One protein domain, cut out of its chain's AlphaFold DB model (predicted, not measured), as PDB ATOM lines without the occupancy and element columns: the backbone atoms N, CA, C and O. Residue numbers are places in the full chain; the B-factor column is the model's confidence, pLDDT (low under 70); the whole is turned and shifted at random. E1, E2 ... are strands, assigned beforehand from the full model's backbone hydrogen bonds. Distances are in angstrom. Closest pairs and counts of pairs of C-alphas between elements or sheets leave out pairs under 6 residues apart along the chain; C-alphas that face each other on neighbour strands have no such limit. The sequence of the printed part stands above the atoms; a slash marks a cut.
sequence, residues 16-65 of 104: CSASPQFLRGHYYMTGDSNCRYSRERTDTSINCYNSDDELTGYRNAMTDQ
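AT A GLANCE: This is residues 16 to 65 of the 104 residues of an uncharacterized protein of Marinomonas sp. IMCC 4694 (UniProt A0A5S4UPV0). What is the shape? A two-strand hairpin, E1 and E2, sits over a three-strand antiparallel sheet, E3, E4 and E5, as a small sandwich whose strands cross at 43 degrees. The chain passes from one layer to the other once, in the link from E2 to E3. What is it made of? The printed part has 50 residues, with no named helix and five strands in the order E1, E2, E3, E4, E5; the class is all strand, and the larger sheet has the order E3 - E4 - E5. How closely is it gathered? It is compact, with a radius of gyration of the C-alphas of 10.0 A and spans of 31 by 22 by 14 A.

HOW THE PARTS SIT: How does the first sheet pair? E1, residues 19 to 23, and E2, residues 26 to 30, form an antiparallel hairpin at 139 degrees; N 21 and O 28 are within hydrogen-bond range at 2.8 A. How does the second sheet run? E3, residues 37 to 42, E4, residues 45 to 49, and E5, residues 55 to 60, form a meander, each strand the antiparallel neighbour of the one before. N 39 and O 47 of the hairpin E3 and E4 are 2.9 A apart, and N 48 and O 57 of the hairpin E4 and E5 are 2.8 A apart, both within hydrogen-bond range. E3 and E5 are edge strands and E4 is an inner strand. How do the sheets meet? They are face to face in a sandwich, two sheets one over the other, with 22 pairs of C-alphas within 10 A and best planes 10 degrees apart. The closest C-alphas of E2 and E5, those of Tyr 28 and Asn 60, are 6.6 A apart, and E2 and E4 are near each other with 8 pairs within 10 A. Which strand is apart from the second sheet? E1 is apart from E3, E4 and E5.

IN THESE COORDINATES: Where does the first strand begin? E1 begins at C-alpha 19, (571.228, 691.543, 744.313), and is 12.2 A long; E2 is 12.0 A long. Where are the longest strands by residues? E3 begins at C-alpha 37, (563.323, 686.840, 735.304), and is 15.7 A long; E5 is 15.1 A long and ends at C-alpha 60, (576.210, 680.759, 738.027). How long is E4? It is 13.3 A long.

THE WHOLE: How far does it reach? The two C-alphas farthest apart, those of Asp 52 and Gln 65, are 32.7 A apart. Are there cuts or long links? The printed part runs from residue 16 to 65 with no cut and no long link; E2 to E3 is short but not tight, and the other three links are tight. How confident is the model? The mean pLDDT of the printed part is 92.6, and residue 16 is under 70.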
ATOM      1  N   CYS A  16     566.698 698.534 738.673       60.03
ATOM      2  CA  CYS A  16     566.671 697.439 739.613       60.03
ATOM      3  C   CYS A  16     568.129 696.958 739.731       60.03
ATOM      4  O   CYS A  16     568.788 696.671 738.732       60.03
ATOM      5  N   SER A  17     568.707 697.087 740.924       74.00
ATOM      6  CA  SER A  17     570.122 696.796 741.141       74.00
ATOM      7  C   SER A  17     570.268 695.300 741.369       74.00
ATOM      8  O   SER A  17     569.498 694.721 742.137       74.00
ATOM      9  N   ALA A  18     571.253 694.681 740.715       86.50
ATOM     10  CA  ALA A  18     571.531 693.267 740.900       86.50
ATOM     11  C   ALA A  18     571.787 692.971 742.388       86.50
ATOM     12  O   ALA A  18     572.619 693.617 743.036       86.50
ATOM     13  N   SER A  19     571.081 691.986 742.930       91.31
ATOM     14  CA  SER A  19     571.228 691.543 744.313       91.31
ATOM     15  C   SER A  19     571.207 690.016 744.399       91.31
ATOM     16  O   SER A  19     570.592 689.364 743.549       91.31
ATOM     17  N   PRO A  20     571.894 689.418 745.385       93.25
ATOM     18  CA  PRO A  20     571.835 687.988 745.614       93.25
ATOM     19  C   PRO A  20     570.415 687.581 745.997       93.25
ATOM     20  O   PRO A  20     569.866 688.071 746.982       93.25
ATOM     21  N   GLN A  21     569.843 686.648 745.247       92.81
ATOM     22  CA  GLN A  21     568.599 685.978 745.594       92.81
ATOM     23  C   GLN A  21     568.863 684.500 745.833       92.81
ATOM     24  O   GLN A  21     569.621 683.868 745.098       92.81
ATOM     25  N   PHE A  22     568.239 683.964 746.880       93.44
ATOM     26  CA  PHE A  22     568.330 682.553 747.211       93.44
ATOM     27  C   PHE A  22     567.325 681.762 746.380       93.44
ATOM     28  O   PHE A  22     566.114 681.930 746.524       93.44
ATOM     29  N   LEU A  23     567.832 680.897 745.511       91.19
ATOM     30  CA  LEU A  23     567.047 680.061 744.616       91.19
ATOM     31  C   LEU A  23     567.583 678.633 744.740       91.19
ATOM     32  O   LEU A  23     568.758 678.381 744.496       91.19
ATOM     33  N   ARG A  24     566.724 677.686 745.138       86.94
ATOM     34  CA  ARG A  24     567.034 676.240 745.155       86.94
ATOM     35  C   ARG A  24     568.339 675.842 745.870       86.94
ATOM     36  O   ARG A  24     569.035 674.943 745.419       86.94
ATOM     37  N   GLY A  25     568.671 676.485 746.988       90.38
ATOM     38  CA  GLY A  25     569.869 676.132 747.761       90.38
ATOM     39  C   GLY A  25     571.112 676.955 747.427       90.38
ATOM     40  O   GLY A  25     572.103 676.862 748.147       90.38
ATOM     41  N   HIS A  26     571.057 677.801 746.398       94.88
ATOM     42  CA  HIS A  26     572.181 678.619 745.961       94.88
ATOM     43  C   HIS A  26     571.799 680.100 745.863       94.88
ATOM     44  O   HIS A  26     570.635 680.455 745.674       94.88
ATOM     45  N   TYR A  27     572.790 680.982 745.993       95.88
ATOM     46  CA  TYR A  27     572.604 682.419 745.796       95.88
ATOM     47  C   TYR A  27     572.988 682.806 744.375       95.88
ATOM     48  O   TYR A  27     574.065 682.447 743.916       95.88
ATOM     49  N   TYR A  28     572.154 683.582 743.693       95.94
ATOM     50  CA  TYR A  28     572.440 684.094 742.353       95.94
ATOM     51  C   TYR A  28     572.268 685.604 742.338       95.94
ATOM     52  O   TYR A  28     571.287 686.123 742.869       95.94
ATOM     53  N   MET A  29     573.179 686.321 741.682       93.75
ATOM     54  CA  MET A  29     572.963 687.740 741.406       93.75
ATOM     55  C   MET A  29     571.828 687.866 740.395       93.75
ATOM     56  O   MET A  29     571.977 687.413 739.265       93.75
ATOM     57  N   THR A  30     570.710 688.472 740.771       93.44
ATOM     58  CA  THR A  30     569.524 688.656 739.916       93.44
ATOM     59  C   THR A  30     568.879 690.014 740.192       93.44
ATOM     60  O   THR A  30     569.305 690.743 741.090       93.44
ATOM     61  N   GLY A  31     567.872 690.390 739.405       88.81
ATOM     62  CA  GLY A  31     567.113 691.619 739.623       88.81
ATOM     63  C   GLY A  31     567.685 692.859 738.942       88.81
ATOM     64  O   GLY A  31     567.247 693.953 739.264       88.81
ATOM     65  N   ASP A  32     568.621 692.720 738.002       91.44
ATOM     66  CA  ASP A  32     568.960 693.794 737.056       91.44
ATOM     67  C   ASP A  32     568.220 693.641 735.724       91.44
ATOM     68  O   ASP A  32     567.519 692.654 735.497       91.44
ATOM     69  N   SER A  33     568.374 694.622 734.831       90.69
ATOM     70  CA  SER A  33     567.704 694.654 733.524       90.69
ATOM     71  C   SER A  33     567.954 693.406 732.681       90.69
ATOM     72  O   SER A  33     567.084 693.007 731.912       90.69
ATOM     73  N   ASN A  34     569.119 692.778 732.847       92.12
ATOM     74  CA  ASN A  34     569.500 691.591 732.105       92.12
ATOM     75  C   ASN A  34     569.135 690.312 732.851       92.12
ATOM     76  O   ASN A  34     569.405 689.247 732.328       92.12
ATOM     77  N   CYS A  35     568.590 690.354 734.063       93.12
ATOM     78  CA  CYS A  35     568.155 689.160 734.784       93.12
ATOM     79  C   CYS A  35     566.952 689.495 735.658       93.12
ATOM     80  O   CYS A  35     566.978 689.334 736.881       93.12
ATOM     81  N   ARG A  36     565.915 690.027 735.007       92.00
ATOM     82  CA  ARG A  36     564.654 690.384 735.649       92.00
ATOM     83  C   ARG A  36     563.847 689.139 735.977       92.00
ATOM     84  O   ARG A  36     563.285 689.053 737.065       92.00
ATOM     85  N   TYR A  37     563.833 688.182 735.055       92.12
ATOM     86  CA  TYR A  37     563.323 686.840 735.304       92.12
ATOM     87  C   TYR A  37     564.462 685.837 735.207       92.12
ATOM     88  O   TYR A  37     565.419 686.021 734.452       92.12
ATOM     89  N   SER A  38     564.350 684.762 735.978       93.38
ATOM     90  CA  SER A  38     565.316 683.673 735.977       93.38
ATOM     91  C   SER A  38     564.610 682.337 735.836       93.38
ATOM     92  O   SER A  38     563.594 682.104 736.493       93.38
ATOM     93  N   ARG A  39     565.172 681.442 735.026       94.19
ATOM     94  CA  ARG A  39     564.750 680.038 734.946       94.19
ATOM     95  C   ARG A  39     565.952 679.143 735.185       94.19
ATOM     96  O   ARG A  39     567.083 679.534 734.913       94.19
ATOM     97  N   GLU A  40     565.712 677.950 735.701       91.62
ATOM     98  CA  GLU A  40     566.770 676.965 735.896       91.62
ATOM     99  C   GLU A  40     567.439 676.605 734.565       91.62
ATOM    100  O   GLU A  40     566.779 676.492 733.529       91.62
ATOM    101  N   ARG A  41     568.761 676.426 734.608       92.38
ATOM    102  CA  ARG A  41     569.542 675.891 733.493       92.38
ATOM    103  C   ARG A  41     570.263 674.605 733.895       92.38
ATOM    104  O   ARG A  41     570.190 673.623 733.168       92.38
ATOM    105  N   THR A  42     570.958 674.626 735.028       93.19
ATOM    106  CA  THR A  42     571.607 673.461 735.651       93.19
ATOM    107  C   THR A  42     571.476 673.566 737.170       93.19
ATOM    108  O   THR A  42     571.024 674.595 737.672       93.19
ATOM    109  N   ASP A  43     571.959 672.564 737.909       90.81
ATOM    110  CA  ASP A  43     571.960 672.574 739.382       90.81
ATOM    111  C   ASP A  43     572.589 673.841 739.986       90.81
ATOM    112  O   ASP A  43     572.144 674.337 741.017       90.81
ATOM    113  N   THR A  44     573.597 674.412 739.321       94.12
ATOM    114  CA  THR A  44     574.353 675.579 739.799       94.12
ATOM    115  C   THR A  44     574.278 676.778 738.855       94.12
ATOM    116  O   THR A  44     575.051 677.724 739.006       94.12
ATOM    117  N   SER A  45     573.343 676.796 737.895       95.94
ATOM    118  CA  SER A  45     573.188 677.923 736.964       95.94
ATOM    119  C   SER A  45     571.741 678.222 736.577       95.94
ATOM    120  O   SER A  45     570.879 677.343 736.518       95.94
ATOM    121  N   ILE A  46     571.489 679.492 736.268       96.81
ATOM    122  CA  ILE A  46     570.200 680.012 735.816       96.81
ATOM    123  C   ILE A  46     570.340 680.673 734.446       96.81
ATOM    124  O   ILE A  46     571.357 681.297 734.146       96.81
ATOM    125  N   ASN A  47     569.299 680.573 733.628       97.25
ATOM    126  CA  ASN A  47     569.078 681.458 732.494       97.25
ATOM    127  C   ASN A  47     568.435 682.750 732.995       97.25
ATOM    128  O   ASN A  47     567.545 682.717 733.846       97.25
ATOM    129  N   CYS A  48     568.873 683.871 732.443       95.94
ATOM    130  CA  CYS A  48     568.377 685.197 732.752       95.94
ATOM    131  C   CYS A  48     567.591 685.758 731.569       95.94
ATOM    132  O   CYS A  48     567.984 685.575 730.416       95.94
ATOM    133  N   TYR A  49     566.504 686.457 731.876       95.69
ATOM    134  CA  TYR A  49     565.618 687.060 730.891       95.69
ATOM    135  C   TYR A  49     565.358 688.530 731.228       95.69
ATOM    136  O   TYR A  49     565.333 688.915 732.408       95.69
ATOM    137  N   ASN A  50     565.177 689.351 730.195       94.12
ATOM    138  CA  ASN A  50     564.780 690.754 730.335       94.12
ATOM    139  C   ASN A  50     563.264 690.888 730.597       94.12
ATOM    140  O   ASN A  50     562.567 689.908 730.853       94.12
ATOM    141  N   SER A  51     562.741 692.118 730.582       93.25
ATOM    142  CA  SER A  51     561.307 692.391 730.762       93.25
ATOM    143  C   SER A  51     560.405 691.776 729.700       93.25
ATOM    144  O   SER A  51     559.244 691.514 730.005       93.25
ATOM    145  N   ASP A  52     560.943 691.546 728.508       95.06
ATOM    146  CA  ASP A  52     560.229 691.062 727.329       95.06
ATOM    147  C   ASP A  52     560.335 689.529 727.191       95.06
ATOM    148  O   ASP A  52     559.980 688.965 726.161       95.06
ATOM    149  N   ASP A  53     560.801 688.850 728.251       93.50
ATOM    150  CA  ASP A  53     561.040 687.399 728.322       93.50
ATOM    151  C   ASP A  53     562.089 686.898 727.308       93.50
ATOM    152  O   ASP A  53     562.165 685.707 727.001       93.50
ATOM    153  N   GLU A  54     562.951 687.788 726.813       96.69
ATOM    154  CA  GLU A  54     564.048 687.420 725.923       96.69
ATOM    155  C   GLU A  54     565.257 686.950 726.732       96.69
ATOM    156  O   GLU A  54     565.635 687.559 727.738       96.69
ATOM    157  N   LEU A  55     565.891 685.868 726.272       95.88
ATOM    158  CA  LEU A  55     567.107 685.336 726.879       95.88
ATOM    159  C   LEU A  55     568.263 686.326 726.691       95.88
ATOM    160  O   LEU A  55     568.720 686.566 725.577       95.88
ATOM    161  N   THR A  56     568.789 686.834 727.796       96.38
ATOM    162  CA  THR A  56     569.914 687.784 727.816       96.38
ATOM    163  C   THR A  56     571.238 687.117 728.174       96.38
ATOM    164  O   THR A  56     572.306 687.667 727.907       96.38
ATOM    165  N   GLY A  57     571.192 685.940 728.805       95.31
ATOM    166  CA  GLY A  57     572.379 685.199 729.203       95.31
ATOM    167  C   GLY A  57     572.116 684.198 730.318       95.31
ATOM    168  O   GLY A  57     570.988 683.773 730.556       95.31
ATOM    169  N   TYR A  58     573.185 683.818 731.012       95.12
ATOM    170  CA  TYR A  58     573.138 682.891 732.136       95.12
ATOM    171  C   TYR A  58     574.007 683.389 733.289       95.12
ATOM    172  O   TYR A  58     574.915 684.201 733.100       95.12
ATOM    173  N   ARG A  59     573.721 682.901 734.496       94.94
ATOM    174  CA  ARG A  59     574.490 683.199 735.708       94.94
ATOM    175  C   ARG A  59     574.700 681.943 736.522       94.94
ATOM    176  O   ARG A  59     573.802 681.114 736.634       94.94
ATOM    177  N   ASN A  60     575.880 681.840 737.112       96.31
ATOM    178  CA  ASN A  60     576.210 680.759 738.027       96.31
ATOM    179  C   ASN A  60     575.870 681.151 739.463       96.31
ATOM    180  O   ASN A  60     575.776 682.339 739.792       96.31
ATOM    181  N   ALA A  61     575.710 680.135 740.302       96.06
ATOM    182  CA  ALA A  61     575.631 680.291 741.740       96.06
ATOM    183  C   ALA A  61     576.870 681.039 742.245       96.06
ATOM    184  O   ALA A  61     577.999 680.767 741.827       96.06
ATOM    185  N   MET A  62     576.648 681.987 743.146       95.19
ATOM    186  CA  MET A  62     577.702 682.666 743.875       95.19
ATOM    187  C   MET A  62     578.400 681.663 744.783       95.19
ATOM    188  O   MET A  62     577.748 680.882 745.477       95.19
ATOM    189  N   THR A  63     579.726 681.719 744.812       95.75
ATOM    190  CA  THR A  63     580.500 681.014 745.835       95.75
ATOM    191  C   THR A  63     580.330 681.699 747.191       95.75
ATOM    192  O   THR A  63     580.007 682.889 747.265       95.75
ATOM    193  N   ASP A  64     580.628 680.985 748.274       93.94
ATOM    194  CA  ASP A  64     580.582 681.555 749.627       93.94
ATOM    195  C   ASP A  64     581.480 682.789 749.757       93.94
ATOM    196  O   ASP A  64     581.089 683.798 750.343       93.94
ATOM    197  N   GLN A  65     582.658 682.758 749.128       94.69
ATOM    198  CA  GLN A  65     583.571 683.898 749.091       94.69
ATOM    199  C   GLN A  65     582.948 685.105 748.370       94.69
ATOM    200  O   GLN A  65     583.081 686.240 748.832       94.69
TER     201      GLN A  65